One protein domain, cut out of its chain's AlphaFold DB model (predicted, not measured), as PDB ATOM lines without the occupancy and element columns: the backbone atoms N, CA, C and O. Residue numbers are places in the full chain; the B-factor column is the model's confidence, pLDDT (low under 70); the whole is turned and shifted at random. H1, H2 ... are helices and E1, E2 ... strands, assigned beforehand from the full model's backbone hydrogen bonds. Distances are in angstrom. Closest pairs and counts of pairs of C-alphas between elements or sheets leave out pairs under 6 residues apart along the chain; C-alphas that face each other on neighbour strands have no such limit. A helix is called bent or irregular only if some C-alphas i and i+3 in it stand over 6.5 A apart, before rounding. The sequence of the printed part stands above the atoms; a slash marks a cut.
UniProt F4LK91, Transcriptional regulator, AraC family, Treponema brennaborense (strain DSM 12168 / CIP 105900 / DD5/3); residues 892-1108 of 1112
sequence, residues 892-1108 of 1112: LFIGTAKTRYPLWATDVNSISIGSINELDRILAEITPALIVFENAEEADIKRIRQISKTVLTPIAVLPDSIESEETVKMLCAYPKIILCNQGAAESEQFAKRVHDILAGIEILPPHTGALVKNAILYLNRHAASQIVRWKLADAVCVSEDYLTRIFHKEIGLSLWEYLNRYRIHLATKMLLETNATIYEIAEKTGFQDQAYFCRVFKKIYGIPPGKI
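Overview. This is residues 892 to 1108 of the 1112 residues of the protein "Transcriptional regulator, AraC family" of Treponema brennaborense (strain DSM 12168 / CIP 105900 / DD5/3) (UniProt F4LK91). A small twisted sheet of five short strands has H1, H2 and H3 one after another along one side and H5 on the other, and a cluster of H6, H7 and H8 meets its edge strand E5 through H6 and H8. From this cluster the long helix H9 runs past H4 into a second, smaller lobe, where H10 and H11 pack on it. The printed part has 217 residues, with eleven named helices and five named strands in the chain order E1 E2 H1 E3 H2 E4 H3 E5 H4 H5 H6 H7 H8 H9 H10 H11; the sheet's order is E2 E1 E3 E4 E5, all parallel. The class is mixed, helices and strands; the whole is compact, with a radius of gyration of the C-alphas of 17.7 A and spans of 53 by 39 by 29 A.

Arrangement. In the sheet, E2, residues 911 to 913, is the parallel neighbour of E1, residues 892 to 894, with N 893 and O 911 2.8 A apart. E1 and E3, residues 930 to 933, have N 894 and O 932 at 2.9 A; E3 and E4, residues 955 to 957, have N 956 and O 931 at 2.8 A; E4 and E5, residues 977 to 979, have N 978 and O 955 at 2.8 A, each within hydrogen-bond range. H1, residues 916 to 925, is on the sheet, and H2, residues 938 to 946, and H3, residues 965 to 972, only graze it. E3, H2, E4 and E4, H3, E5 are strand-helix-strand units, parallel neighbour strands with a helix between; E2, H1, E3 is a split one, with E1 between its strands; the three crossovers are right-handed. H5, residues 988 to 998, only grazes the sheet with residues 994 to 998. H6, residues 1006 to 1021, touches H3 at a shallow tilt of 29 degrees, opposite ways, the closest C-alphas being those of Cys 972 and Ala 1010, 5.4 A. H8, residues 1040 to 1051, touches H6 about perpendicular, at 83 degrees, with C-alphas 1012 and 1047 closest at 5.4 A. H7, residues 1029 to 1035, touches H8, with C-alphas 1033 and 1040 closest at 5.3 A. The hub is H9, residues 1055 to 1073, touching five helices, among them H4, residues 982 to 985, with C-alphas 983 and 1065 closest at 5.1 A. H9 touches H10, residues 1078 to 1084, through C-alphas 1067 and 1081, 6.0 A, and H11, residues 1090 to 1101, through C-alphas 1064 and 1097, 6.2 A. Every O i to N i+4 pair is within hydrogen-bond range in H2, H3, H5, H7, H8, H9, H10 and H11; H6 has 10 of 12, H1 3 of 6, and H4 is too short for such a pair.

Along the chain. E1 begins at C-alpha 892, (30.149, -26.710, 34.559). H1 is irregular, with C-alphas 917 and 920 7.2 A apart. From first to last C-alpha H9 measures 27.3 A, H6 22.0 A, H8 16.1 A, H11 15.8 A and H5 15.2 A. H9 begins at (32.086, -42.426, 12.204), and H11 ends at C-alpha 1101, (23.659, -25.857, 8.931).

Size, cuts and confidence. The two C-alphas farthest apart are those of Ala 924 and Asp 1089, 53.5 A. The printed part has no cut. The link from E1 to E2, 16 residues, is long. The mean pLDDT of the printed part is 83.5; 25 residues are under 70, among them 906 to 909, 999 to 1001 and 1005 to 1008.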
ATOM      1  N   LEU A 892      29.139 -27.752  34.375       87.62
ATOM      2  CA  LEU A 892      30.149 -26.710  34.559       87.62
ATOM      3  C   LEU A 892      30.996 -26.541  33.293       87.62
ATOM      4  O   LEU A 892      31.705 -27.455  32.885       87.62
ATOM      5  N   PHE A 893      30.972 -25.351  32.706       89.62
ATOM      6  CA  PHE A 893      31.784 -24.963  31.555       89.62
ATOM      7  C   PHE A 893      32.985 -24.135  32.015       89.62
ATOM      8  O   PHE A 893      32.816 -23.147  32.731       89.62
ATOM      9  N   ILE A 894      34.190 -24.509  31.586       87.88
ATOM     10  CA  ILE A 894      35.442 -23.838  31.957       87.88
ATOM     11  C   ILE A 894      36.101 -23.285  30.694       87.88
ATOM     12  O   ILE A 894      36.407 -24.032  29.765       87.88
ATOM     13  N   GLY A 895      36.295 -21.965  30.648       79.50
ATOM     14  CA  GLY A 895      36.923 -21.286  29.511       79.50
ATOM     15  C   GLY A 895      36.056 -21.228  28.246       79.50
ATOM     16  O   GLY A 895      36.555 -20.850  27.193       79.50
ATOM     17  N   THR A 896      34.769 -21.582  28.331       75.88
ATOM     18  CA  THR A 896      33.824 -21.552  27.204       75.88
ATOM     19  C   THR A 896      32.433 -21.090  27.632       75.88
ATOM     20  O   THR A 896      32.010 -21.277  28.779       75.88
ATOM     21  N   ALA A 897      31.710 -20.465  26.703       77.94
ATOM     22  CA  ALA A 897      30.359 -19.973  26.931       77.94
ATOM     23  C   ALA A 897      29.322 -21.056  26.610       77.94
ATOM     24  O   ALA A 897      29.251 -21.551  25.484       77.94
ATOM     25  N   LYS A 898      28.432 -21.350  27.568       77.44
ATOM     26  CA  LYS A 898      27.331 -22.312  27.375       77.44
ATOM     27  C   LYS A 898      26.424 -21.991  26.178       77.44
ATOM     28  O   LYS A 898      25.850 -22.893  25.578       77.44
ATOM     29  N   THR A 899      26.337 -20.718  25.780       78.75
ATOM     30  CA  THR A 899      25.544 -20.252  24.626       78.75
ATOM     31  C   THR A 899      25.966 -20.881  23.301       78.75
ATOM     32  O   THR A 899      25.192 -20.848  22.349       78.75
ATOM     33  N   ARG A 900      27.171 -21.458  23.230       81.38
ATOM     34  CA  ARG A 900      27.659 -22.169  22.051       81.38
ATOM     35  C   ARG A 900      26.910 -23.475  21.769       81.38
ATOM     36  O   ARG A 900      26.799 -23.858  20.612       81.38
ATOM     37  N   TYR A 901      26.376 -24.138  22.796       87.31
ATOM     38  CA  TYR A 901      25.784 -25.474  22.675       87.31
ATOM     39  C   TYR A 901      24.285 -25.477  23.028       87.31
ATOM     40  O   TYR A 901      23.874 -26.105  24.005       87.31
ATOM     41  N   PRO A 902      23.421 -24.795  22.250       81.00
ATOM     42  CA  PRO A 902      22.024 -24.568  22.627       81.00
ATOM     43  C   PRO A 902      21.185 -25.852  22.746       81.00
ATOM     44  O   PRO A 902      20.155 -25.853  23.414       81.00
ATOM     45  N   LEU A 903      21.615 -26.954  22.131       81.62
ATOM     46  CA  LEU A 903      20.886 -28.225  22.168       81.62
ATOM     47  C   LEU A 903      20.976 -28.957  23.515       81.62
ATOM     48  O   LEU A 903      20.109 -29.775  23.797       81.62
ATOM     49  N   TRP A 904      22.015 -28.702  24.319       84.12
ATOM     50  CA  TRP A 904      22.257 -29.438  25.570       84.12
ATOM     51  C   TRP A 904      22.821 -28.589  26.720       84.12
ATOM     52  O   TRP A 904      22.915 -29.069  27.844       84.12
ATOM     53  N   ALA A 905      23.167 -27.322  26.473       75.44
ATOM     54  CA  ALA A 905      23.681 -26.383  27.475       75.44
ATOM     55  C   ALA A 905      22.679 -25.265  27.837       75.44
ATOM     56  O   ALA A 905      23.058 -24.244  28.420       75.44
ATOM     57  N   THR A 906      21.403 -25.430  27.470       62.31
ATOM     58  CA  THR A 906      20.321 -24.447  27.675       62.31
ATOM     59  C   THR A 906      19.722 -24.449  29.076       62.31
ATOM     60  O   THR A 906      18.997 -23.513  29.416       62.31
ATOM     61  N   ASP A 907      20.058 -25.431  29.912       63.94
ATOM     62  CA  ASP A 907      19.539 -25.508  31.274       63.94
ATOM     63  C   ASP A 907      19.952 -24.299  32.130       63.94
ATOM     64  O   ASP A 907      21.107 -23.849  32.138       63.94
ATOM     65  N   VAL A 908      18.995 -23.811  32.926       55.84
ATOM     66  CA  VAL A 908      19.175 -22.699  33.878       55.84
ATOM     67  C   VAL A 908      20.271 -23.016  34.909       55.84
ATOM     68  O   VAL A 908      20.955 -22.108  35.373       55.84
ATOM     69  N   ASN A 909      20.508 -24.303  35.186       60.12
ATOM     70  CA  ASN A 909      21.497 -24.791  36.149       60.12
ATOM     71  C   ASN A 909      22.937 -24.853  35.600       60.12
ATOM     72  O   ASN A 909      23.863 -25.078  36.372       60.12
ATOM     73  N   SER A 910      23.168 -24.661  34.296       76.06
ATOM     74  CA  SER A 910      24.526 -24.706  33.727       76.06
ATOM     75  C   SER A 910      25.323 -23.434  34.039       76.06
ATOM     76  O   SER A 910      24.851 -22.318  33.780       76.06
ATOM     77  N   ILE A 911      26.552 -23.597  34.537       81.19
ATOM     78  CA  ILE A 911      27.430 -22.515  35.014       81.19
ATOM     79  C   ILE A 911      28.655 -22.413  34.104       81.19
ATOM     80  O   ILE A 911      29.271 -23.424  33.788       81.19
ATOM     81  N   SER A 912      29.028 -21.198  33.700       85.19
ATOM     82  CA  SER A 912      30.262 -20.926  32.952       85.19
ATOM     83  C   SER A 912      31.226 -20.115  33.812       85.19
ATOM     84  O   SER A 912      30.830 -19.081  34.349       85.19
ATOM     85  N   ILE A 913      32.481 -20.555  33.908       85.25
ATOM     86  CA  ILE A 913      33.578 -19.815  34.544       85.25
ATOM     87  C   ILE A 913      34.667 -19.466  33.533       85.25
ATOM     88  O   ILE A 913      34.923 -20.216  32.587       85.25
ATOM     89  N   GLY A 914      35.320 -18.320  33.742       77.38
ATOM     90  CA  GLY A 914      36.367 -17.830  32.846       77.38
ATOM     91  C   GLY A 914      37.691 -18.581  32.997       77.38
ATOM     92  O   GLY A 914      38.402 -18.769  32.014       77.38
ATOM     93  N   SER A 915      38.017 -19.037  34.210       80.19
ATOM     94  CA  SER A 915      39.271 -19.735  34.508       80.19
ATOM     95  C   SER A 915      39.082 -20.862  35.521       80.19
ATOM     96  O   SER A 915      38.286 -20.749  36.453       80.19
ATOM     97  N   ILE A 916      39.898 -21.916  35.410       83.25
ATOM     98  CA  ILE A 916      39.952 -23.013  36.387       83.25
ATOM     99  C   ILE A 916      40.339 -22.547  37.801       83.25
ATOM    100  O   ILE A 916      40.077 -23.239  38.779       83.25
ATOM    101  N   ASN A 917      40.924 -21.357  37.954       83.25
ATOM    102  CA  ASN A 917      41.237 -20.805  39.276       83.25
ATOM    103  C   ASN A 917      39.990 -20.478  40.109       83.25
ATOM    104  O   ASN A 917      40.076 -20.416  41.332       83.25
ATOM    105  N   GLU A 918      38.832 -20.315  39.469       82.88
ATOM    106  CA  GLU A 918      37.549 -20.097  40.142       82.88
ATOM    107  C   GLU A 918      36.891 -21.414  40.598       82.88
ATOM    108  O   GLU A 918      35.891 -21.386  41.319       82.88
ATOM    109  N   LEU A 919      37.461 -22.567  40.216       82.75
ATOM    110  CA  LEU A 919      36.884 -23.896  40.431       82.75
ATOM    111  C   LEU A 919      36.587 -24.174  41.908       82.75
ATOM    112  O   LEU A 919      35.477 -24.586  42.231       82.75
ATOM    113  N   ASP A 920      37.530 -23.898  42.812       77.81
ATOM    114  CA  ASP A 920      37.373 -24.202  44.243       77.81
ATOM    115  C   ASP A 920      36.222 -23.409  44.883       77.81
ATOM    116  O   ASP A 920      35.494 -23.927  45.731       77.81
ATOM    117  N   ARG A 921      36.010 -22.163  44.433       78.38
ATOM    118  CA  ARG A 921      34.908 -21.311  44.902       78.38
ATOM    119  C   ARG A 921      33.560 -21.848  44.435       78.38
ATOM    120  O   ARG A 921      32.624 -21.893  45.223       78.38
ATOM    121  N   ILE A 922      33.466 -22.265  43.176       78.94
ATOM    122  CA  ILE A 922      32.228 -22.807  42.611       78.94
ATOM    123  C   ILE A 922      31.898 -24.175  43.220       78.94
ATOM    124  O   ILE A 922      30.770 -24.400  43.653       78.94
ATOM    125  N   LEU A 923      32.889 -25.063  43.351       73.19
ATOM    126  CA  LEU A 923      32.716 -26.387  43.960       73.19
ATOM    127  C   LEU A 923      32.390 -26.333  45.461       73.19
ATOM    128  O   LEU A 923      31.990 -27.350  46.033       73.19
ATOM    129  N   ALA A 924      32.527 -25.181  46.124       70.00
ATOM    130  CA  ALA A 924      32.004 -24.997  47.475       70.00
ATOM    131  C   ALA A 924      30.466 -25.074  47.500       70.00
ATOM    132  O   ALA A 924      29.905 -25.657  48.427       70.00
ATOM    133  N   GLU A 925      29.805 -24.562  46.458       65.69
ATOM    134  CA  GLU A 925      28.348 -24.393  46.381       65.69
ATOM    135  C   GLU A 925      27.659 -25.453  45.510       65.69
ATOM    136  O   GLU A 925      26.486 -25.756  45.734       65.69
ATOM    137  N   ILE A 926      28.373 -26.057  44.551       70.56
ATOM    138  CA  ILE A 926      27.803 -27.034  43.610       70.56
ATOM    139  C   ILE A 926      28.596 -28.343  43.554       70.56
ATOM    140  O   ILE A 926      29.782 -28.394  43.880       70.56
ATOM    141  N   THR A 927      27.946 -29.393  43.050       70.69
ATOM    142  CA  THR A 927      28.607 -30.613  42.566       70.69
ATOM    143  C   THR A 927      28.202 -30.804  41.104       70.69
ATOM    144  O   THR A 927      27.013 -30.986  40.848       70.69
ATOM    145  N   PRO A 928      29.128 -30.672  40.137       80.88
ATOM    146  CA  PRO A 928      28.773 -30.759  38.731       80.88
ATOM    147  C   PRO A 928      28.605 -32.213  38.285       80.88
ATOM    148  O   PRO A 928      29.427 -33.069  38.626       80.88
ATOM    149  N   ALA A 929      27.597 -32.467  37.451       80.25
ATOM    150  CA  ALA A 929      27.395 -33.774  36.819       80.25
ATOM    151  C   ALA A 929      28.261 -33.973  35.565       80.25
ATOM    152  O   ALA A 929      28.552 -35.103  35.173       80.25
ATOM    153  N   LEU A 930      28.715 -32.879  34.950       89.56
ATOM    154  CA  LEU A 930      29.627 -32.880  33.810       89.56
ATOM    155  C   LEU A 930      30.475 -31.607  33.834       89.56
ATOM    156  O   LEU A 930      29.959 -30.520  34.101       89.56
ATOM    157  N   ILE A 931      31.764 -31.744  33.524       91.44
ATOM    158  CA  ILE A 931      32.680 -30.616  33.333       91.44
ATOM    159  C   ILE A 931      33.066 -30.542  31.855       91.44
ATOM    160  O   ILE A 931      33.436 -31.554  31.261       91.44
ATOM    161  N   VAL A 932      32.993 -29.356  31.260       92.81
ATOM    162  CA  VAL A 932      33.254 -29.127  29.836       92.81
ATOM    163  C   VAL A 932      34.405 -28.143  29.656       92.81
ATOM    164  O   VAL A 932      34.387 -27.049  30.221       92.81
ATOM    165  N   PHE A 933      35.365 -28.521  28.818       90.25
ATOM    166  CA  PHE A 933      36.484 -27.695  28.369       90.25
ATOM    167  C   PHE A 933      36.439 -27.517  26.856       90.25
ATOM    168  O   PHE A 933      36.067 -28.448  26.149       90.25
ATOM    169  N   GLU A 934      36.895 -26.375  26.344       84.19
ATOM    170  CA  GLU A 934      37.297 -26.287  24.932       84.19
ATOM    171  C   GLU A 934      38.683 -26.904  24.737       84.19
ATOM    172  O   GLU A 934      38.841 -27.829  23.953       84.19
ATOM    173  N   ASN A 935      39.667 -26.481  25.525       82.00
ATOM    174  CA  ASN A 935      40.983 -27.109  25.604       82.00
ATOM    175  C   ASN A 935      41.318 -27.355  27.076       82.00
ATOM    176  O   ASN A 935      40.945 -26.549  27.925       82.00
ATOM    177  N   ALA A 936      41.999 -28.459  27.374       82.81
ATOM    178  CA  ALA A 936      42.413 -28.798  28.731       82.81
ATOM    179  C   ALA A 936      43.900 -29.155  28.752       82.81
ATOM    180  O   ALA A 936      44.350 -29.995  27.965       82.81
ATOM    181  N   GLU A 937      44.648 -28.540  29.665       86.00
ATOM    182  CA  GLU A 937      46.020 -28.942  29.947       86.00
ATOM    183  C   GLU A 937      46.037 -30.122  30.929       86.00
ATOM    184  O   GLU A 937      45.092 -30.363  31.684       86.00
ATOM    185  N   GLU A 938      47.138 -30.874  30.967       82.81
ATOM    186  CA  GLU A 938      47.255 -32.003  31.895       82.81
ATOM    187  C   GLU A 938      47.129 -31.557  33.364       82.81
ATOM    188  O   GLU A 938      46.544 -32.263  34.188       82.81
ATOM    189  N   ALA A 939      47.647 -30.369  33.693       82.94
ATOM    190  CA  ALA A 939      47.546 -29.789  35.029       82.94
ATOM    191  C   ALA A 939      46.083 -29.564  35.454       82.94
ATOM    192  O   ALA A 939      45.740 -29.827  36.609       82.94
ATOM    193  N   ASP A 940      45.219 -29.160  34.519       86.69
ATOM    194  CA  ASP A 940      43.794 -28.922  34.763       86.69
ATOM    195  C   ASP A 940      43.069 -30.221  35.113       86.69
ATOM    196  O   ASP A 940      42.365 -30.314  36.125       86.69
ATOM    197  N   ILE A 941      43.301 -31.259  34.304       85.31
ATOM    198  CA  ILE A 941      42.711 -32.585  34.506       85.31
ATOM    199  C   ILE A 941      43.210 -33.198  35.819       85.31
ATOM    200  O   ILE A 941      42.399 -33.694  36.607       85.31
ATOM    201  N   LYS A 942      44.518 -33.115  36.110       78.31
ATOM    202  CA  LYS A 942      45.096 -33.568  37.389       78.31
ATOM    203  C   LYS A 942      44.435 -32.878  38.575       78.31
ATOM    204  O   LYS A 942      44.035 -33.559  39.518       78.31
ATOM    205  N   ARG A 943      44.282 -31.551  38.519       80.69
ATOM    206  CA  ARG A 943      43.655 -30.768  39.591       80.69
ATOM    207  C   ARG A 943      42.214 -31.211  39.837       80.69
ATOM    208  O   ARG A 943      41.861 -31.502  40.976       80.69
ATOM    209  N   ILE A 944      41.402 -31.352  38.787       80.75
ATOM    210  CA  ILE A 944      40.006 -31.817  38.904       80.75
ATOM    211  C   ILE A 944      39.929 -33.223  39.505       80.75
ATOM    212  O   ILE A 944      39.049 -33.509  40.320       80.75
ATOM    213  N   ARG A 945      40.855 -34.107  39.125       78.31
ATOM    214  CA  ARG A 945      40.902 -35.486  39.623       78.31
ATOM    215  C   ARG A 945      41.399 -35.592  41.069       78.31
ATOM    216  O   ARG A 945      41.105 -36.588  41.719       78.31
ATOM    217  N   GLN A 946      42.094 -34.582  41.592       71.62
ATOM    218  CA  GLN A 946      42.535 -34.520  42.993       71.62
ATOM    219  C   GLN A 946      41.452 -34.004  43.954       71.62
ATOM    220  O   GLN A 946      41.568 -34.189  45.164       71.62
ATOM    221  N   ILE A 947      40.392 -33.375  43.439       67.38
ATOM    222  CA  ILE A 947      39.300 -32.837  44.254       67.38
ATOM    223  C   ILE A 947      38.249 -33.929  44.491       67.38
ATOM    224  O   ILE A 947      37.690 -34.497  43.553       67.38
ATOM    225  N   SER A 948      37.928 -34.196  45.759       58.16
ATOM    226  CA  SER A 948      37.014 -35.275  46.170       58.16
ATOM    227  C   SER A 948      35.615 -35.187  45.549       58.16
ATOM    228  O   SER A 948      35.031 -36.219  45.232       58.16
ATOM    229  N   LYS A 949      35.088 -33.975  45.322       58.91
ATOM    230  CA  LYS A 949      33.775 -33.758  44.686       58.91
ATOM    231  C   LYS A 949      33.752 -34.046  43.180       58.91
ATOM    232  O   LYS A 949      32.677 -34.256  42.637       58.91
ATOM    233  N   THR A 950      34.905 -34.041  42.507       70.81
ATOM    234  CA  THR A 950      34.996 -34.140  41.035       70.81
ATOM    235  C   THR A 950      35.869 -35.289  40.536       70.81
ATOM    236  O   THR A 950      35.998 -35.501  39.328       70.81
ATOM    237  N   VAL A 951      36.438 -36.083  41.451       57.47
ATOM    238  CA  VAL A 951      37.336 -37.211  41.150       57.47
ATOM    239  C   VAL A 951      36.744 -38.197  40.137       57.47
ATOM    240  O   VAL A 951      37.465 -38.686  39.269       57.47
ATOM    241  N   LEU A 952      35.425 -38.416  40.167       67.56
ATOM    242  CA  LEU A 952      34.703 -39.304  39.246       67.56
ATOM    243  C   LEU A 952      33.738 -38.583  38.295       67.56
ATOM    244  O   LEU A 952      33.007 -39.264  37.565       67.56
ATOM    245  N   THR A 953      33.725 -37.249  38.281       78.31
ATOM    246  CA  THR A 953      32.853 -36.477  37.390       78.31
ATOM    247  C   THR A 953      33.330 -36.623  35.939       78.31
ATOM    248  O   THR A 953      34.527 -36.461  35.671       78.31
ATOM    249  N   PRO A 954      32.442 -36.948  34.988       89.12
ATOM    250  CA  PRO A 954      32.729 -36.890  33.560       89.12
ATOM    251  C   PRO A 954      33.367 -35.573  33.112       89.12
ATOM    252  O   PRO A 954      32.968 -34.499  33.562       89.12
ATOM    253  N   ILE A 955      34.332 -35.655  32.195       92.88
ATOM    254  CA  ILE A 955      34.938 -34.482  31.556       92.88
ATOM    255  C   ILE A 955      34.756 -34.595  30.042       92.88
ATOM    256  O   ILE A 955      35.178 -35.584  29.446       92.88
ATOM    257  N   ALA A 956      34.155 -33.586  29.417       93.50
ATOM    258  CA  ALA A 956      34.107 -33.440  27.966       93.50
ATOM    259  C   ALA A 956      35.130 -32.389  27.522       93.50
ATOM    260  O   ALA A 956      35.061 -31.234  27.938       93.50
ATOM    261  N   VAL A 957      36.077 -32.787  26.676       93.56
ATOM    262  CA  VAL A 957      37.063 -31.893  26.062       93.56
ATOM    263  C   VAL A 957      36.652 -31.685  24.610       93.56
ATOM    264  O   VAL A 957      36.587 -32.643  23.834       93.56
ATOM    265  N   LEU A 958      36.331 -30.437  24.274       93.00
ATOM    266  CA  LEU A 958      35.703 -30.016  23.026       93.00
ATOM    267  C   LEU A 958      36.599 -29.067  22.215       93.00
ATOM    268  O   LEU A 958      36.246 -27.892  22.024       93.00
ATOM    269  N   PRO A 959      37.768 -29.540  21.750       90.62
ATOM    270  CA  PRO A 959      38.701 -28.699  21.030       90.62
ATOM    271  C   PRO A 959      38.187 -28.414  19.625       90.62
ATOM    272  O   PRO A 959      37.343 -29.117  19.062       90.62
ATOM    273  N   ASP A 960      38.727 -27.357  19.045       86.81
ATOM    274  CA  ASP A 960      38.407 -26.963  17.682       86.81
ATOM    275  C   ASP A 960      38.992 -27.938  16.641       86.81
ATOM    276  O   ASP A 960      38.293 -28.351  15.714       86.81
ATOM    277  N   SER A 961      40.242 -28.371  16.840       83.75
ATOM    278  CA  SER A 961      40.892 -29.444  16.079       83.75
ATOM    279  C   SER A 961      41.640 -30.408  17.001       83.75
ATOM    280  O   SER A 961      42.086 -30.044  18.091       83.75
ATOM    281  N   ILE A 962      41.753 -31.670  16.576       88.25
ATOM    282  CA  ILE A 962      42.423 -32.736  17.331       88.25
ATOM    283  C   ILE A 962      43.548 -33.288  16.465       88.25
ATOM    284  O   ILE A 962      43.331 -34.174  15.643       88.25
ATOM    285  N   GLU A 963      44.752 -32.750  16.644       81.88
ATOM    286  CA  GLU A 963      45.905 -33.098  15.799       81.88
ATOM    287  C   GLU A 963      47.090 -33.671  16.585       81.88
ATOM    288  O   GLU A 963      47.950 -34.332  15.997       81.88
ATOM    289  N   SER A 964      47.139 -33.470  17.905       86.06
ATOM    290  CA  SER A 964      48.255 -33.898  18.752       86.06
ATOM    291  C   SER A 964      48.047 -35.299  19.331       86.06
ATOM    292  O   SER A 964      47.119 -35.542  20.106       86.06
ATOM    293  N   GLU A 965      48.961 -36.216  19.004       83.50
ATOM    294  CA  GLU A 965      49.037 -37.536  19.645       83.50
ATOM    295  C   GLU A 965      49.334 -37.434  21.139       83.50
ATOM    296  O   GLU A 965      48.829 -38.238  21.918       83.50
ATOM    297  N   GLU A 966      50.143 -36.459  21.551       82.12
ATOM    298  CA  GLU A 966      50.520 -36.255  22.951       82.12
ATOM    299  C   GLU A 966      49.303 -35.859  23.785       82.12
ATOM    300  O   GLU A 966      49.080 -36.422  24.857       82.12
ATOM    301  N   THR A 967      48.455 -34.972  23.255       82.81
ATOM    302  CA  THR A 967      47.193 -34.591  23.898       82.81
ATOM    303  C   THR A 967      46.262 -35.793  24.028       82.81
ATOM    304  O   THR A 967      45.703 -36.019  25.096       82.81
ATOM    305  N   VAL A 968      46.124 -36.609  22.978       86.12
ATOM    306  CA  VAL A 968      45.277 -37.811  23.032       86.12
ATOM    307  C   VAL A 968      45.816 -38.827  24.038       86.12
ATOM    308  O   VAL A 968      45.051 -39.303  24.874       86.12
ATOM    309  N   LYS A 969      47.126 -39.106  24.029       80.69
ATOM    310  CA  LYS A 969      47.782 -39.988  25.011       80.69
ATOM    311  C   LYS A 969      47.564 -39.501  26.442       80.69
ATOM    312  O   LYS A 969      47.214 -40.304  27.302       80.69
ATOM    313  N   MET A 970      47.710 -38.196  26.676       85.19
ATOM    314  CA  MET A 970      47.452 -37.574  27.974       85.19
ATOM    315  C   MET A 970      46.001 -37.790  28.419       85.19
ATOM    316  O   MET A 970      45.769 -38.277  29.521       85.19
ATOM    317  N   LEU A 971      45.021 -37.511  27.555       84.44
ATOM    318  CA  LEU A 971      43.602 -37.681  27.887       84.44
ATOM    319  C   LEU A 971      43.223 -39.151  28.131       84.44
ATOM    320  O   LEU A 971      42.354 -39.429  28.956       84.44
ATOM    321  N   CYS A 972      43.879 -40.100  27.457       80.38
ATOM    322  CA  CYS A 972      43.680 -41.537  27.665       80.38
ATOM    323  C   CYS A 972      44.169 -42.036  29.036       80.38
ATOM    324  O   CYS A 972      43.706 -43.082  29.490       80.38
ATOM    325  N   ALA A 973      45.067 -41.305  29.705       74.31
ATOM    326  CA  ALA A 973      45.580 -41.673  31.025       74.31
ATOM    327  C   ALA A 973      44.569 -41.435  32.164       74.31
ATOM    328  O   ALA A 973      44.772 -41.916  33.279       74.31
ATOM    329  N   TYR A 974      43.476 -40.712  31.899       74.94
ATOM    330  CA  TYR A 974      42.482 -40.349  32.905       74.94
ATOM    331  C   TYR A 974      41.116 -40.984  32.610       74.94
ATOM    332  O   TYR A 974      40.674 -41.033  31.460       74.94
ATOM    333  N   PRO A 975      40.393 -41.447  33.645       73.38
ATOM    334  CA  PRO A 975      39.083 -42.052  33.462       73.38
ATOM    335  C   PRO A 975      38.015 -41.016  33.106       73.38
ATOM    336  O   PRO A 975      38.133 -39.836  33.449       73.38
ATOM    337  N   LYS A 976      36.930 -41.487  32.476       80.69
ATOM    338  CA  LYS A 976      35.703 -40.713  32.208       80.69
ATOM    339  C   LYS A 976      35.937 -39.407  31.435       80.69
ATOM    340  O   LYS A 976      35.321 -38.386  31.742       80.69
ATOM    341  N   ILE A 977      36.839 -39.441  30.456       89.50
ATOM    342  CA  ILE A 977      37.068 -38.333  29.524       89.50
ATOM    343  C   ILE A 977      36.434 -38.655  28.177       89.50
ATOM    344  O   ILE A 977      36.701 -39.711  27.607       89.50
ATOM    345  N   ILE A 978      35.668 -37.711  27.641       92.94
ATOM    346  CA  ILE A 978      35.159 -37.724  26.271       92.94
ATOM    347  C   ILE A 978      35.873 -36.638  25.486       92.94
ATOM    348  O   ILE A 978      36.038 -35.519  25.963       92.94
ATOM    349  N   LEU A 979      36.294 -36.984  24.277       93.69
ATOM    350  CA  LEU A 979      36.954 -36.079  23.348       93.69
ATOM    351  C   LEU A 979      36.080 -35.965  22.103       93.69
ATOM    352  O   LEU A 979      35.734 -36.988  21.519       93.69
ATOM    353  N   CYS A 980      35.714 -34.752  21.701       93.00
ATOM    354  CA  CYS A 980      34.880 -34.526  20.521       93.00
ATOM    355  C   CYS A 980      35.170 -33.146  19.932       93.00
ATOM    356  O   CYS A 980      35.263 -32.188  20.680       93.00
ATOM    357  N   ASN A 981      35.283 -33.000  18.611       92.31
ATOM    358  CA  ASN A 981      35.434 -31.661  18.029       92.31
ATOM    359  C   ASN A 981      34.153 -30.815  18.181       92.31
ATOM    360  O   ASN A 981      33.045 -31.355  18.279       92.31
ATOM    361  N   GLN A 982      34.302 -29.490  18.119       89.75
ATOM    362  CA  GLN A 982      33.205 -28.527  18.287       89.75
ATOM    363  C   GLN A 982      32.051 -28.728  17.287       89.75
ATOM    364  O   GLN A 982      30.893 -28.756  17.697       89.75
ATOM    365  N   GLY A 983      32.344 -28.964  16.004       89.12
ATOM    366  CA  GLY A 983      31.308 -29.174  14.983       89.12
ATOM    367  C   GLY A 983      30.462 -30.433  15.201       89.12
ATOM    368  O   GLY A 983      29.264 -30.456  14.909       89.12
ATOM    369  N   ALA A 984      31.061 -31.495  15.741       91.88
ATOM    370  CA  ALA A 984      30.323 -32.691  16.137       91.88
ATOM    371  C   ALA A 984      29.541 -32.486  17.449       91.88
ATOM    372  O   ALA A 984      28.440 -33.028  17.587       91.88
ATOM    373  N   ALA A 985      30.056 -31.667  18.371       92.00
ATOM    374  CA  ALA A 985      29.416 -31.374  19.654       92.00
ATOM    375  C   ALA A 985      28.127 -30.531  19.539       92.00
ATOM    376  O   ALA A 985      27.284 -30.555  20.436       92.00
ATOM    377  N   GLU A 986      27.945 -29.829  18.418       89.00
ATOM    378  CA  GLU A 986      26.724 -29.085  18.066       89.00
ATOM    379  C   GLU A 986      25.599 -29.981  17.506       89.00
ATOM    380  O   GLU A 986      24.538 -29.490  17.128       89.00
ATOM    381  N   SER A 987      25.805 -31.299  17.415       90.19
ATOM    382  CA  SER A 987      24.803 -32.227  16.879       90.19
ATOM    383  C   SER A 987      23.730 -32.630  17.896       90.19
ATOM    384  O   SER A 987      23.996 -32.748  19.092       90.19
ATOM    385  N   GLU A 988      22.522 -32.938  17.411       87.38
ATOM    386  CA  GLU A 988      21.448 -33.521  18.233       87.38
ATOM    387  C   GLU A 988      21.847 -34.888  18.811       87.38
ATOM    388  O   GLU A 988      21.482 -35.230  19.937       87.38
ATOM    389  N   GLN A 989      22.643 -35.659  18.066       89.50
ATOM    390  CA  GLN A 989      23.159 -36.954  18.501       89.50
ATOM    391  C   GLN A 989      24.162 -36.811  19.654       89.50
ATOM    392  O   GLN A 989      24.072 -37.545  20.638       89.50
ATOM    393  N   PHE A 990      25.083 -35.846  19.580       91.75
ATOM    394  CA  PHE A 990      25.995 -35.566  20.691       91.75
ATOM    395  C   PHE A 990      25.251 -34.978  21.889       91.75
ATOM    396  O   PHE A 990      25.523 -35.373  23.018       91.75
ATOM    397  N   ALA A 991      24.262 -34.109  21.656       88.69
ATOM    398  CA  ALA A 991      23.374 -33.620  22.707       88.69
ATOM    399  C   ALA A 991      22.726 -34.794  23.454       88.69
ATOM    400  O   ALA A 991      22.787 -34.876  24.678       88.69
ATOM    401  N   LYS A 992      22.180 -35.770  22.715       83.88
ATOM    402  CA  LYS A 992      21.666 -37.019  23.288       83.88
ATOM    403  C   LYS A 992      22.719 -37.777  24.085       83.88
ATOM    404  O   LYS A 992      22.423 -38.160  25.212       83.88
ATOM    405  N   ARG A 993      23.943 -37.898  23.573       89.56
ATOM    406  CA  ARG A 993      25.028 -38.541  24.320       89.56
ATOM    407  C   ARG A 993      25.359 -37.817  25.627       89.56
ATOM    408  O   ARG A 993      25.565 -38.477  26.640       89.56
ATOM    409  N   VAL A 994      25.379 -36.485  25.631       88.25
ATOM    410  CA  VAL A 994      25.555 -35.684  26.853       88.25
ATOM    411  C   VAL A 994      24.438 -35.979  27.853       88.25
ATOM    412  O   VAL A 994      24.722 -36.251  29.017       88.25
ATOM    413  N   HIS A 995      23.183 -36.014  27.406       82.69
ATOM    414  CA  HIS A 995      22.059 -36.370  28.273       82.69
ATOM    415  C   HIS A 995      22.159 -37.799  28.828       82.69
ATOM    416  O   HIS A 995      21.873 -37.998  30.007       82.69
ATOM    417  N   ASP A 996      22.620 -38.768  28.035       79.69
ATOM    418  CA  ASP A 996      22.860 -40.141  28.498       79.69
ATOM    419  C   ASP A 996      23.881 -40.179  29.648       79.69
ATOM    420  O   ASP A 996      23.681 -40.870  30.648       79.69
ATOM    421  N   ILE A 997      24.967 -39.408  29.530       83.44
ATOM    422  CA  ILE A 997      26.013 -39.313  30.560       83.44
ATOM    423  C   ILE A 997      25.461 -38.686  31.840       83.44
ATOM    424  O   ILE A 997      25.730 -39.182  32.932       83.44
ATOM    425  N   LEU A 998      24.660 -37.627  31.705       78.06
ATOM    426  CA  LEU A 998      23.994 -36.972  32.834       78.06
ATOM    427  C   LEU A 998      22.964 -37.896  33.505       78.06
ATOM    428  O   LEU A 998      22.748 -37.794  34.707       78.06
ATOM    429  N   ALA A 999      22.384 -38.839  32.759       66.00
ATOM    430  CA  ALA A 999      21.516 -39.896  33.279       66.00
ATOM    431  C   ALA A 999      22.284 -41.091  33.889       66.00
ATOM    432  O   ALA A 999      21.676 -42.103  34.240       66.00
ATOM    433  N   GLY A1000      23.614 -41.002  34.012       60.12
ATOM    434  CA  GLY A1000      24.452 -42.033  34.628       60.12
ATOM    435  C   GLY A1000      24.837 -43.190  33.702       60.12
ATOM    436  O   GLY A1000      25.381 -44.188  34.178       60.12
ATOM    437  N   ILE A1001      24.593 -43.084  32.389       68.88
ATOM    438  CA  ILE A1001      25.067 -44.082  31.424       68.88
ATOM    439  C   ILE A1001      26.591 -44.002  31.333       68.88
ATOM    440  O   ILE A1001      27.176 -42.942  31.108       68.88
ATOM    441  N   GLU A1002      27.234 -45.157  31.484       70.94
ATOM    442  CA  GLU A1002      28.684 -45.250  31.594       70.94
ATOM    443  C   GLU A1002      29.413 -44.736  30.334       70.94
ATOM    444  O   GLU A1002      29.013 -44.971  29.186       70.94
ATOM    445  N   ILE A1003      30.513 -44.020  30.569       80.25
ATOM    446  CA  ILE A1003      31.522 -43.678  29.557       80.25
ATOM    447  C   ILE A1003      32.414 -44.901  29.386       80.25
ATOM    448  O   ILE A1003      32.623 -45.635  30.355       80.25
ATOM    449  N   LEU A1004      32.931 -45.153  28.181       76.50
ATOM    450  CA  LEU A1004      33.763 -46.332  27.992       76.50
ATOM    451  C   LEU A1004      34.968 -46.325  28.949       76.50
ATOM    452  O   LEU A1004      35.542 -45.262  29.220       76.50
ATOM    453  N   PRO A1005      35.393 -47.508  29.434       67.88
ATOM    454  CA  PRO A1005      36.623 -47.638  30.201       67.88
ATOM    455  C   PRO A1005      37.813 -47.022  29.450       67.88
ATOM    456  O   PRO A1005      37.818 -47.055  28.214       67.88
ATOM    457  N   PRO A1006      38.850 -46.517  30.150       67.12
ATOM    458  CA  PRO A1006      39.955 -45.773  29.538       67.12
ATOM    459  C   PRO A1006      40.562 -46.458  28.306       67.12
ATOM    460  O   PRO A1006      40.746 -45.815  27.278       67.12
ATOM    461  N   HIS A1007      40.784 -47.775  28.369       62.69
ATOM    462  CA  HIS A1007      41.373 -48.557  27.278       62.69
ATOM    463  C   HIS A1007      40.471 -48.635  26.037       62.69
ATOM    464  O   HIS A1007      40.935 -48.429  24.918       62.69
ATOM    465  N   THR A1008      39.167 -48.878  26.208       68.75
ATOM    466  CA  THR A1008      38.213 -48.910  25.085       68.75
ATOM    467  C   THR A1008      37.952 -47.502  24.542       68.75
ATOM    468  O   THR A1008      37.884 -47.308  23.330       68.75
ATOM    469  N   GLY A1009      37.863 -46.504  25.424       78.38
ATOM    470  CA  GLY A1009      37.732 -45.099  25.044       78.38
ATOM    471  C   GLY A1009      38.971 -44.559  24.321       78.38
ATOM    472  O   GLY A1009      38.837 -43.676  23.475       78.38
ATOM    473  N   ALA A1010      40.166 -45.093  24.594       79.94
ATOM    474  CA  ALA A1010      41.399 -44.717  23.901       79.94
ATOM    475  C   ALA A1010      41.355 -45.065  22.407       79.94
ATOM    476  O   ALA A1010      41.768 -44.255  21.581       79.94
ATOM    477  N   LEU A1011      40.779 -46.216  22.048       85.56
ATOM    478  CA  LEU A1011      40.579 -46.614  20.649       85.56
ATOM    479  C   LEU A1011      39.706 -45.596  19.902       85.56
ATOM    480  O   LEU A1011      40.026 -45.196  18.785       85.56
ATOM    481  N   VAL A1012      38.641 -45.112  20.551       92.19
ATOM    482  CA  VAL A1012      37.766 -44.078  19.986       92.19
ATOM    483  C   VAL A1012      38.502 -42.746  19.843       92.19
ATOM    484  O   VAL A1012      38.413 -42.110  18.794       92.19
ATOM    485  N   LYS A1013      39.272 -42.330  20.853       93.94
ATOM    486  CA  LYS A1013      40.053 -41.081  20.814       93.94
ATOM    487  C   LYS A1013      41.123 -41.109  19.716       93.94
ATOM    488  O   LYS A1013      41.290 -40.121  19.004       93.94
ATOM    489  N   ASN A1014      41.779 -42.251  19.512       90.38
ATOM    490  CA  ASN A1014      42.716 -42.455  18.405       90.38
ATOM    491  C   ASN A1014      42.005 -42.454  17.042       90.38
ATOM    492  O   ASN A1014      42.521 -41.885  16.080       90.38
ATOM    493  N   ALA A1015      40.792 -43.008  16.954       93.12
ATOM    494  CA  ALA A1015      40.007 -42.969  15.720       93.12
ATOM    495  C   ALA A1015      39.588 -41.531  15.388       93.12
ATOM    496  O   ALA A1015      39.657 -41.107  14.237       93.12
ATOM    497  N   ILE A1016      39.218 -40.747  16.404       95.00
ATOM    498  CA  ILE A1016      38.934 -39.318  16.270       95.00
ATOM    499  C   ILE A1016      40.160 -38.556  15.762       95.00
ATOM    500  O   ILE A1016      40.026 -37.775  14.817       95.00
ATOM    501  N   LEU A1017      41.334 -38.798  16.347       94.25
ATOM    502  CA  LEU A1017      42.596 -38.201  15.911       94.25
ATOM    503  C   LEU A1017      42.883 -38.509  14.437       94.25
ATOM    504  O   LEU A1017      43.191 -37.601  13.666       94.25
ATOM    505  N   TYR A1018      42.720 -39.769  14.027       92.56
ATOM    506  CA  TYR A1018      42.883 -40.168  12.631       92.56
ATOM    507  C   TYR A1018      41.887 -39.440  11.718       92.56
ATOM    508  O   TYR A1018      42.283 -38.841  10.721       92.56
ATOM    509  N   LEU A1019      40.596 -39.433  12.073       93.56
ATOM    510  CA  LEU A1019      39.555 -38.740  11.305       93.56
ATOM    511  C   LEU A1019      39.848 -37.242  11.148       93.56
ATOM    512  O   LEU A1019      39.583 -36.684  10.086       93.56
ATOM    513  N   ASN A1020      40.399 -36.601  12.183       93.00
ATOM    514  CA  ASN A1020      40.738 -35.179  12.156       93.00
ATOM    515  C   ASN A1020      41.939 -34.919  11.235       93.00
ATOM    516  O   ASN A1020      41.835 -34.113  10.311       93.00
ATOM    517  N   ARG A1021      43.036 -35.673  11.398       90.94
ATOM    518  CA  ARG A1021      44.245 -35.548  10.562       90.94
ATOM    519  C   ARG A1021      44.002 -35.852   9.083       90.94
ATOM    520  O   ARG A1021      44.646 -35.266   8.218       90.94
ATOM    521  N   HIS A1022      43.075 -36.759   8.788       90.56
ATOM    522  CA  HIS A1022      42.801 -37.220   7.429       90.56
ATOM    523  C   HIS A1022      41.525 -36.625   6.824       90.56
ATOM    524  O   HIS A1022      41.102 -37.070   5.754       90.56
ATOM    525  N   ALA A1023      40.925 -35.603   7.447       90.25
ATOM    526  CA  ALA A1023      39.628 -35.066   7.038       90.25
ATOM    527  C   ALA A1023      39.581 -34.609   5.570       90.25
ATOM    528  O   ALA A1023      38.592 -34.872   4.889       90.25
ATOM    529  N   ALA A1024      40.657 -34.011   5.052       87.38
ATOM    530  CA  ALA A1024      40.752 -33.563   3.659       87.38
ATOM    531  C   ALA A1024      40.907 -34.707   2.632       87.38
ATOM    532  O   ALA A1024      40.794 -34.484   1.431       87.38
ATOM    533  N   SER A1025      41.167 -35.937   3.079       86.62
ATOM    534  CA  SER A1025      41.412 -37.101   2.217       86.62
ATOM    535  C   SER A1025      40.227 -38.071   2.194       86.62
ATOM    536  O   SER A1025      39.354 -38.025   3.061       86.62
ATOM    537  N   GLN A1026      40.172 -38.967   1.203       80.94
ATOM    538  CA  GLN A1026      39.180 -40.047   1.200       80.94
ATOM    539  C   GLN A1026      39.528 -41.090   2.263       80.94
ATOM    540  O   GLN A1026      40.582 -41.726   2.208       80.94
ATOM    541  N   ILE A1027      38.616 -41.275   3.216       85.88
ATOM    542  CA  ILE A1027      38.747 -42.242   4.302       85.88
ATOM    543  C   ILE A1027      37.796 -43.397   4.015       85.88
ATOM    544  O   ILE A1027      36.630 -43.186   3.694       85.88
ATOM    545  N   VAL A1028      38.294 -44.620   4.160       80.56
ATOM    546  CA  VAL A1028      37.509 -45.858   4.094       80.56
ATOM    547  C   VAL A1028      37.522 -46.518   5.471       80.56
ATOM    548  O   VAL A1028      38.527 -46.447   6.180       80.56
ATOM    549  N   ARG A1029      36.398 -47.131   5.863       74.56
ATOM    550  CA  ARG A1029      36.170 -47.643   7.229       74.56
ATOM    551  C   ARG A1029      37.259 -48.615   7.676       74.56
ATOM    552  O   ARG A1029      37.768 -48.466   8.781       74.56
ATOM    553  N   TRP A1030      37.671 -49.525   6.795       69.06
ATOM    554  CA  TRP A1030      38.736 -50.485   7.078       69.06
ATOM    555  C   TRP A1030      40.082 -49.821   7.389       69.06
ATOM    556  O   TRP A1030      40.736 -50.245   8.327       69.06
ATOM    557  N   LYS A1031      40.478 -48.741   6.690       76.19
ATOM    558  CA  LYS A1031      41.740 -48.022   6.976       76.19
ATOM    559  C   LYS A1031      41.716 -47.341   8.335       76.19
ATOM    560  O   LYS A1031      42.732 -47.276   9.012       76.19
ATOM    561  N   LEU A1032      40.559 -46.811   8.717       82.38
ATOM    562  CA  LEU A1032      40.382 -46.216  10.033       82.38
ATOM    563  C   LEU A1032      40.429 -47.286  11.131       82.38
ATOM    564  O   LEU A1032      41.072 -47.076  12.151       82.38
ATOM    565  N   ALA A1033      39.762 -48.421  10.912       68.81
ATOM    566  CA  ALA A1033      39.754 -49.555  11.831       68.81
ATOM    567  C   ALA A1033      41.150 -50.181  11.990       68.81
ATOM    568  O   ALA A1033      41.567 -50.450  13.111       68.81
ATOM    569  N   ASP A1034      41.900 -50.294  10.894       64.88
ATOM    570  CA  ASP A1034      43.304 -50.715  10.847       64.88
ATOM    571  C   ASP A1034      44.224 -49.733  11.593       64.88
ATOM    572  O   ASP A1034      45.012 -50.135  12.448       64.88
ATOM    573  N   ALA A1035      44.040 -48.422  11.389       72.56
ATOM    574  CA  ALA A1035      44.820 -47.387  12.070       72.56
ATOM    575  C   ALA A1035      44.640 -47.364  13.599       72.56
ATOM    576  O   ALA A1035      45.502 -46.847  14.311       72.56
ATOM    577  N   VAL A1036      43.531 -47.914  14.105       77.25
ATOM    578  CA  VAL A1036      43.292 -48.117  15.542       77.25
ATOM    579  C   VAL A1036      43.268 -49.591  15.954       77.25
ATOM    580  O   VAL A1036      42.885 -49.901  17.082       77.25
ATOM    581  N   CYS A1037      43.701 -50.478  15.057       61.19
ATOM    582  CA  CYS A1037      43.913 -51.909  15.258       61.19
ATOM    583  C   CYS A1037      42.704 -52.666  15.834       61.19
ATOM    584  O   CYS A1037      42.821 -53.420  16.800       61.19
ATOM    585  N   VAL A1038      41.521 -52.467  15.252       64.25
ATOM    586  CA  VAL A1038      40.290 -53.184  15.621       64.25
ATOM    587  C   VAL A1038      39.468 -53.564  14.393       64.25
ATOM    588  O   VAL A1038      39.667 -53.021  13.311       64.25
ATOM    589  N   SER A1039      38.494 -54.470  14.546       69.06
ATOM    590  CA  SER A1039      37.545 -54.752  13.463       69.06
ATOM    591  C   SER A1039      36.631 -53.554  13.185       69.06
ATOM    592  O   SER A1039      36.310 -52.765  14.078       69.06
ATOM    593  N   GLU A1040      36.167 -53.428  11.941       73.56
ATOM    594  CA  GLU A1040      35.288 -52.333  11.513       73.56
ATOM    595  C   GLU A1040      33.997 -52.253  12.343       73.56
ATOM    596  O   GLU A1040      33.542 -51.162  12.717       73.56
ATOM    597  N   ASP A1041      33.403 -53.409  12.645       68.62
ATOM    598  CA  ASP A1041      32.173 -53.531  13.431       68.62
ATOM    599  C   ASP A1041      32.404 -53.215  14.898       68.62
ATOM    600  O   ASP A1041      31.620 -52.474  15.500       68.62
ATOM    601  N   TYR A1042      33.521 -53.688  15.456       66.75
ATOM    602  CA  TYR A1042      33.896 -53.336  16.814       66.75
ATOM    603  C   TYR A1042      34.114 -51.830  16.942       66.75
ATOM    604  O   TYR A1042      33.489 -51.219  17.809       66.75
ATOM    605  N   LEU A1043      34.896 -51.223  16.037       80.44
ATOM    606  CA  LEU A1043      35.132 -49.779  16.019       80.44
ATOM    607  C   LEU A1043      33.823 -48.998  15.936       80.44
ATOM    608  O   LEU A1043      33.612 -48.057  16.691       80.44
ATOM    609  N   THR A1044      32.927 -49.393  15.035       83.31
ATOM    610  CA  THR A1044      31.658 -48.679  14.823       83.31
ATOM    611  C   THR A1044      30.780 -48.739  16.061       83.31
ATOM    612  O   THR A1044      30.233 -47.717  16.480       83.31
ATOM    613  N   ARG A1045      30.715 -49.910  16.702       83.75
ATOM    614  CA  ARG A1045      29.974 -50.106  17.946       83.75
ATOM    615  C   ARG A1045      30.546 -49.272  19.091       83.75
ATOM    616  O   ARG A1045      29.781 -48.588  19.769       83.75
ATOM    617  N   ILE A1046      31.863 -49.306  19.316       86.38
ATOM    618  CA  ILE A1046      32.480 -48.557  20.425       86.38
ATOM    619  C   ILE A1046      32.493 -47.047  20.163       86.38
ATOM    620  O   ILE A1046      32.255 -46.279  21.088       86.38
ATOM    621  N   PHE A1047      32.682 -46.607  18.917       94.06
ATOM    622  CA  PHE A1047      32.658 -45.189  18.555       94.06
ATOM    623  C   PHE A1047      31.265 -44.599  18.772       94.06
ATOM    624  O   PHE A1047      31.128 -43.555  19.409       94.06
ATOM    625  N   HIS A1048      30.224 -45.308  18.320       92.06
ATOM    626  CA  HIS A1048      28.844 -44.892  18.549       92.06
ATOM    627  C   HIS A1048      28.492 -44.892  20.039       92.06
ATOM    628  O   HIS A1048      27.870 -43.950  20.519       92.06
ATOM    629  N   LYS A1049      28.947 -45.899  20.795       85.88
ATOM    630  CA  LYS A1049      28.724 -45.967  22.244       85.88
ATOM    631  C   LYS A1049      29.405 -44.825  23.010       85.88
ATOM    632  O   LYS A1049      28.833 -44.326  23.972       85.88
ATOM    633  N   GLU A1050      30.607 -44.411  22.611       90.12
ATOM    634  CA  GLU A1050      31.340 -43.328  23.282       90.12
ATOM    635  C   GLU A1050      30.790 -41.944  22.911       90.12
ATOM    636  O   GLU A1050      30.537 -41.129  23.797       90.12
ATOM    637  N   ILE A1051      30.588 -41.690  21.612       92.88
ATOM    638  CA  ILE A1051      30.348 -40.349  21.056       92.88
ATOM    639  C   ILE A1051      28.870 -40.098  20.717       92.88
ATOM    640  O   ILE A1051      28.444 -38.951  20.634       92.88
ATOM    641  N   GLY A1052      28.064 -41.144  20.521       90.19
ATOM    642  CA  GLY A1052      26.663 -41.048  20.083       90.19
ATOM    643  C   GLY A1052      26.480 -40.815  18.579       90.19
ATOM    644  O   GLY A1052      25.364 -40.888  18.073       90.19
ATOM    645  N   LEU A1053      27.564 -40.573  17.835       92.94
ATOM    646  CA  LEU A1053      27.557 -40.385  16.381       92.94
ATOM    647  C   LEU A1053      28.081 -41.623  15.648       92.94
ATOM    648  O   LEU A1053      28.821 -42.430  16.210       92.94
ATOM    649  N   SER A1054      27.725 -41.774  14.371       92.56
ATOM    650  CA  SER A1054      28.466 -42.675  13.483       92.56
ATOM    651  C   SER A1054      29.807 -42.041  13.095       92.56
ATOM    652  O   SER A1054      29.954 -40.816  13.109       92.56
ATOM    653  N   LEU A1055      30.775 -42.872  12.696       91.62
ATOM    654  CA  LEU A1055      32.086 -42.426  12.204       91.62
ATOM    655  C   LEU A1055      31.957 -41.382  11.082       91.62
ATOM    656  O   LEU A1055      32.650 -40.365  11.072       91.62
ATOM    657  N   TRP A1056      31.033 -41.623  10.150       91.69
ATOM    658  CA  TRP A1056      30.835 -40.782   8.972       91.69
ATOM    659  C   TRP A1056      30.096 -39.489   9.276       91.69
ATOM    660  O   TRP A1056      30.456 -38.446   8.736       91.69
ATOM    661  N   GLU A1057      29.097 -39.530  10.158       92.50
ATOM    662  CA  GLU A1057      28.422 -38.312  10.605       92.50
ATOM    663  C   GLU A1057      29.395 -37.410  11.377       92.50
ATOM    664  O   GLU A1057      29.443 -36.207  11.127       92.50
ATOM    665  N   TYR A1058      30.235 -37.993  12.243       94.94
ATOM    666  CA  TYR A1058      31.298 -37.264  12.934       94.94
ATOM    667  C   TYR A1058      32.259 -36.590  11.943       94.94
ATOM    668  O   TYR A1058      32.516 -35.389  12.049       94.94
ATOM    669  N   LEU A1059      32.752 -37.346  10.953       93.50
ATOM    670  CA  LEU A1059      33.659 -36.832   9.926       93.50
ATOM    671  C   LEU A1059      33.012 -35.710   9.106       93.50
ATOM    672  O   LEU A1059      33.615 -34.656   8.932       93.50
ATOM    673  N   ASN A1060      31.786 -35.907   8.618       93.12
ATOM    674  CA  ASN A1060      31.092 -34.902   7.813       93.12
ATOM    675  C   ASN A1060      30.865 -33.612   8.604       93.12
ATOM    676  O   ASN A1060      31.103 -32.531   8.071       93.12
ATOM    677  N   ARG A1061      30.478 -33.705   9.880       93.88
ATOM    678  CA  ARG A1061      30.334 -32.532  10.753       93.88
ATOM    679  C   ARG A1061      31.646 -31.799  10.953       93.88
ATOM    680  O   ARG A1061      31.673 -30.578  10.829       93.88
ATOM    681  N   TYR A1062      32.733 -32.532  11.172       94.25
ATOM    682  CA  TYR A1062      34.056 -31.928  11.264       94.25
ATOM    683  C   TYR A1062      34.469 -31.234   9.951       94.25
ATOM    684  O   TYR A1062      34.925 -30.094   9.968       94.25
ATOM    685  N   ARG A1063      34.223 -31.856   8.792       94.12
ATOM    686  CA  ARG A1063      34.499 -31.245   7.481       94.12
ATOM    687  C   ARG A1063      33.674 -29.983   7.228       94.12
ATOM    688  O   ARG A1063      34.207 -29.002   6.720       94.12
ATOM    689  N   ILE A1064      32.390 -29.981   7.594       93.88
ATOM    690  CA  ILE A1064      31.532 -28.792   7.482       93.88
ATOM    691  C   ILE A1064      31.967 -27.692   8.459       93.88
ATOM    692  O   ILE A1064      31.932 -26.516   8.093       93.88
ATOM    693  N   HIS A1065      32.432 -28.047   9.659       92.56
ATOM    694  CA  HIS A1065      33.027 -27.098  10.605       92.56
ATOM    695  C   HIS A1065      34.251 -26.396  10.002       92.56
ATOM    696  O   HIS A1065      34.289 -25.166   9.944       92.56
ATOM    697  N   LEU A1066      35.181 -27.162   9.420       91.88
ATOM    698  CA  LEU A1066      36.327 -26.616   8.679       91.88
ATOM    699  C   LEU A1066      35.887 -25.748   7.488       91.88
ATOM    700  O   LEU A1066      36.400 -24.645   7.295       91.88
ATOM    701  N   ALA A1067      34.900 -26.207   6.712       92.75
ATOM    702  CA  ALA A1067      34.383 -25.466   5.564       92.75
ATOM    703  C   ALA A1067      33.755 -24.129   5.975       92.75
ATOM    704  O   ALA A1067      33.914 -23.130   5.276       92.75
ATOM    705  N   THR A1068      33.063 -24.092   7.115       90.81
ATOM    706  CA  THR A1068      32.432 -22.878   7.647       90.81
ATOM    707  C   THR A1068      33.480 -21.832   8.009       90.81
ATOM    708  O   THR A1068      33.323 -20.670   7.636       90.81
ATOM    709  N   LYS A1069      34.591 -22.244   8.634       89.62
ATOM    710  CA  LYS A1069      35.733 -21.352   8.880       89.62
ATOM    711  C   LYS A1069      36.320 -20.813   7.585       89.62
ATOM    712  O   LYS A1069      36.414 -19.603   7.412       89.62
ATOM    713  N   MET A1070      36.600 -21.692   6.623       91.31
ATOM    714  CA  MET A1070      37.131 -21.281   5.321       91.31
ATOM    715  C   MET A1070      36.192 -20.323   4.572       91.31
ATOM    716  O   MET A1070      36.670 -19.409   3.904       91.31
ATOM    717  N   LEU A1071      34.871 -20.493   4.685       90.81
ATOM    718  CA  LEU A1071      33.886 -19.600   4.068       90.81
ATOM    719  C   LEU A1071      33.894 -18.188   4.671       90.81
ATOM    720  O   LEU A1071      33.590 -17.243   3.942       90.81
ATOM    721  N   LEU A1072      34.203 -18.063   5.965       88.25
ATOM    722  CA  LEU A1072      34.240 -16.797   6.707       88.25
ATOM    723  C   LEU A1072      35.605 -16.102   6.630       88.25
ATOM    724  O   LEU A1072      35.673 -14.876   6.636       88.25
ATOM    725  N   GLU A1073      36.682 -16.883   6.567       89.62
ATOM    726  CA  GLU A1073      38.062 -16.392   6.645       89.62
ATOM    727  C   GLU A1073      38.715 -16.230   5.264       89.62
ATOM    728  O   GLU A1073      39.746 -15.570   5.140       89.62
ATOM    729  N   THR A1074      38.141 -16.825   4.208       90.31
ATOM    730  CA  THR A1074      38.758 -16.847   2.873       90.31
ATOM    731  C   THR A1074      37.786 -16.531   1.734       90.31
ATOM    732  O   THR A1074      36.577 -16.769   1.795       90.31
ATOM    733  N   ASN A1075      38.357 -16.077   0.615       86.88
ATOM    734  CA  ASN A1075      37.640 -15.837  -0.641       86.88
ATOM    735  C   ASN A1075      37.582 -17.071  -1.566       86.88
ATOM    736  O   ASN A1075      37.141 -16.942  -2.706       86.88
ATOM    737  N   ALA A1076      37.996 -18.256  -1.096       90.12
ATOM    738  CA  ALA A1076      38.051 -19.483  -1.901       90.12
ATOM    739  C   ALA A1076      36.679 -19.854  -2.490       90.12
ATOM    740  O   ALA A1076      35.641 -19.621  -1.870       90.12
ATOM    741  N   THR A1077      36.616 -20.413  -3.693       91.50
ATOM    742  CA  THR A1077      35.311 -20.773  -4.279       91.50
ATOM    743  C   THR A1077      34.634 -21.902  -3.485       91.50
ATOM    744  O   THR A1077      35.286 -22.649  -2.758       91.50
ATOM    745  N   ILE A1078      33.307 -22.056  -3.604       91.06
ATOM    746  CA  ILE A1078      32.579 -23.156  -2.932       91.06
ATOM    747  C   ILE A1078      33.151 -24.520  -3.354       91.06
ATOM    748  O   ILE A1078      33.238 -25.427  -2.532       91.06
ATOM    749  N   TYR A1079      33.570 -24.637  -4.616       90.81
ATOM    750  CA  TYR A1079      34.254 -25.809  -5.152       90.81
ATOM    751  C   TYR A1079      35.591 -26.071  -4.438       90.81
ATOM    752  O   TYR A1079      35.790 -27.153  -3.895       90.81
ATOM    753  N   GLU A1080      36.465 -25.063  -4.349       90.75
ATOM    754  CA  GLU A1080      37.770 -25.181  -3.674       90.75
ATOM    755  C   GLU A1080      37.635 -25.542  -2.190       90.75
ATOM    756  O   GLU A1080      38.448 -26.290  -1.650       90.75
ATOM    757  N   ILE A1081      36.615 -25.008  -1.511       93.25
ATOM    758  CA  ILE A1081      36.352 -25.313  -0.100       93.25
ATOM    759  C   ILE A1081      35.855 -26.753   0.056       93.25
ATOM    760  O   ILE A1081      36.297 -27.449   0.971       93.25
ATOM    761  N   ALA A1082      34.975 -27.219  -0.837       91.75
ATOM    762  CA  ALA A1082      34.527 -28.610  -0.850       91.75
ATOM    763  C   ALA A1082      35.720 -29.568  -1.027       91.75
ATOM    764  O   ALA A1082      35.882 -30.496  -0.234       91.75
ATOM    765  N   GLU A1083      36.606 -29.278  -1.982       90.50
ATOM    766  CA  GLU A1083      37.804 -30.079  -2.252       90.50
ATOM    767  C   GLU A1083      38.773 -30.089  -1.055       90.50
ATOM    768  O   GLU A1083      39.148 -31.156  -0.568       90.50
ATOM    769  N   LYS A1084      39.111 -28.915  -0.499       91.50
ATOM    770  CA  LYS A1084      40.030 -28.787   0.651       91.50
ATOM    771  C   LYS A1084      39.522 -29.446   1.931       91.50
ATOM    772  O   LYS A1084      40.318 -29.762   2.811       91.50
ATOM    773  N   THR A1085      38.213 -29.645   2.046       91.31
ATOM    774  CA  THR A1085      37.591 -30.314   3.196       91.31
ATOM    775  C   THR A1085      37.266 -31.783   2.925       91.31
ATOM    776  O   THR A1085      36.698 -32.447   3.786       91.31
ATOM    777  N   GLY A1086      37.681 -32.333   1.777       88.94
ATOM    778  CA  GLY A1086      37.600 -33.764   1.476       88.94
ATOM    779  C   GLY A1086      36.293 -34.226   0.827       88.94
ATOM    780  O   GLY A1086      36.018 -35.431   0.806       88.94
ATOM    781  N   PHE A1087      35.489 -33.308   0.284       88.81
ATOM    782  CA  PHE A1087      34.342 -33.635  -0.563       88.81
ATOM    783  C   PHE A1087      34.760 -33.673  -2.038       88.81
ATOM    784  O   PHE A1087      35.347 -32.723  -2.545       88.81
ATOM    785  N   GLN A1088      34.427 -34.759  -2.737       83.06
ATOM    786  CA  GLN A1088      34.729 -34.913  -4.171       83.06
ATOM    787  C   GLN A1088      33.720 -34.212  -5.081       83.06
ATOM    788  O   GLN A1088      34.035 -33.894  -6.220       83.06
ATOM    789  N   ASP A1089      32.502 -33.991  -4.585       85.81
ATOM    790  CA  ASP A1089      31.396 -33.447  -5.362       85.81
ATOM    791  C   ASP A1089      30.799 -32.223  -4.658       85.81
ATOM    792  O   ASP A1089      30.338 -32.289  -3.512       85.81
ATOM    793  N   GLN A1090      30.795 -31.088  -5.361       89.31
ATOM    794  CA  GLN A1090      30.289 -29.820  -4.835       89.31
ATOM    795  C   GLN A1090      28.782 -29.882  -4.533       89.31
ATOM    796  O   GLN A1090      28.318 -29.230  -3.592       89.31
ATOM    797  N   ALA A1091      27.997 -30.643  -5.302       85.81
ATOM    798  CA  ALA A1091      26.558 -30.756  -5.076       85.81
ATOM    799  C   ALA A1091      26.258 -31.554  -3.795       85.81
ATOM    800  O   ALA A1091      25.391 -31.168  -3.007       85.81
ATOM    801  N   TYR A1092      27.006 -32.623  -3.533       87.31
ATOM    802  CA  TYR A1092      26.973 -33.396  -2.301       87.31
ATOM    803  C   TYR A1092      27.434 -32.554  -1.113       87.31
ATOM    804  O   TYR A1092      26.708 -32.489  -0.122       87.31
ATOM    805  N   PHE A1093      28.540 -31.813  -1.240       93.31
ATOM    806  CA  PHE A1093      28.961 -30.837  -0.230       93.31
ATOM    807  C   PHE A1093      27.840 -29.845   0.099       93.31
ATOM    808  O   PHE A1093      27.476 -29.697   1.262       93.31
ATOM    809  N   CYS A1094      27.229 -29.212  -0.907       90.62
ATOM    810  CA  CYS A1094      26.134 -28.263  -0.694       90.62
ATOM    811  C   CYS A1094      24.924 -28.908   0.002       90.62
ATOM    812  O   CYS A1094      24.306 -28.270   0.857       90.62
ATOM    813  N   ARG A1095      24.586 -30.162  -0.339       89.44
ATOM    814  CA  ARG A1095      23.508 -30.925   0.314       89.44
ATOM    815  C   ARG A1095      23.835 -31.220   1.777       89.44
ATOM    816  O   ARG A1095      22.996 -30.956   2.634       89.44
ATOM    817  N   VAL A1096      25.040 -31.712   2.066       91.19
ATOM    818  CA  VAL A1096      25.504 -32.014   3.433       91.19
ATOM    819  C   VAL A1096      25.604 -30.736   4.268       91.19
ATOM    820  O   VAL A1096      25.098 -30.699   5.386       91.19
ATOM    821  N   PHE A1097      26.156 -29.657   3.707       93.06
ATOM    822  CA  PHE A1097      26.234 -28.345   4.351       93.06
ATOM    823  C   PHE A1097      24.836 -27.825   4.703       93.06
ATOM    824  O   PHE A1097      24.583 -27.454   5.846       93.06
ATOM    825  N   LYS A1098      23.896 -27.854   3.747       91.00
ATOM    826  CA  LYS A1098      22.509 -27.427   3.985       91.00
ATOM    827  C   LYS A1098      21.798 -28.325   5.001       91.00
ATOM    828  O   LYS A1098      21.010 -27.811   5.783       91.00
ATOM    829  N   LYS A1099      22.074 -29.633   5.008       88.69
ATOM    830  CA  LYS A1099      21.525 -30.577   5.993       88.69
ATOM    831  C   LYS A1099      21.999 -30.248   7.411       88.69
ATOM    832  O   LYS A1099      21.189 -30.264   8.325       88.69
ATOM    833  N   ILE A1100      23.288 -29.948   7.587       88.44
ATOM    834  CA  ILE A1100      23.888 -29.710   8.908       88.44
ATOM    835  C   ILE A1100      23.610 -28.286   9.411       88.44
ATOM    836  O   ILE A1100      23.267 -28.112  10.573       88.44
ATOM    837  N   TYR A1101      23.734 -27.274   8.549       83.00
ATOM    838  CA  TYR A1101      23.659 -25.857   8.931       83.00
ATOM    839  C   TYR A1101      22.295 -25.205   8.624       83.00
ATOM    840  O   TYR A1101      22.059 -24.038   8.933       83.00
ATOM    841  N   GLY A1102      21.392 -25.919   7.943       84.00
ATOM    842  CA  GLY A1102      20.051 -25.450   7.561       84.00
ATOM    843  C   GLY A1102      20.002 -24.498   6.355       84.00
ATOM    844  O   GLY A1102      18.941 -24.305   5.757       84.00
ATOM    845  N   ILE A1103      21.135 -23.918   5.942       88.69
ATOM    846  CA  ILE A1103      21.233 -22.984   4.806       88.69
ATOM    847  C   ILE A1103      22.348 -23.383   3.825       88.69
ATOM    848  O   ILE A1103      23.296 -24.056   4.217       88.69
ATOM    849  N   PRO A1104      22.273 -22.969   2.545       89.31
ATOM    850  CA  PRO A1104      23.344 -23.217   1.581       89.31
ATOM    851  C   PRO A1104      24.649 -22.477   1.941       89.31
ATOM    852  O   PRO A1104      24.577 -21.347   2.434       89.31
ATOM    853  N   PRO A1105      25.828 -23.028   1.593       89.00
ATOM    854  CA  PRO A1105      27.135 -22.463   1.958       89.00
ATOM    855  C   PRO A1105      27.342 -21.023   1.460       89.00
ATOM    856  O   PRO A1105      27.904 -20.191   2.166       89.00
ATOM    857  N   GLY A1106      26.808 -20.672   0.283       85.00
ATOM    858  CA  GLY A1106      26.906 -19.311  -0.262       85.00
ATOM    859  C   GLY A1106      26.218 -18.226   0.582       85.00
ATOM    860  O   GLY A1106      26.595 -17.059   0.492       85.00
ATOM    861  N   LYS A1107      25.248 -18.590   1.435       83.81
ATOM    862  CA  LYS A1107      24.557 -17.645   2.332       83.81
ATOM    863  C   LYS A1107      25.329 -17.342   3.624       83.81
ATOM    864  O   LYS A1107      24.982 -16.391   4.312       83.81
ATOM    865  N   ILE A1108      26.371 -18.111   3.956       82.62
ATOM    866  CA  ILE A1108      27.232 -17.846   5.127       82.62
ATOM    867  C   ILE A1108      28.011 -16.543   4.931       82.62
ATOM    868  O   ILE A1108      28.102 -15.729   5.841       82.62
TER     869      ILE A1108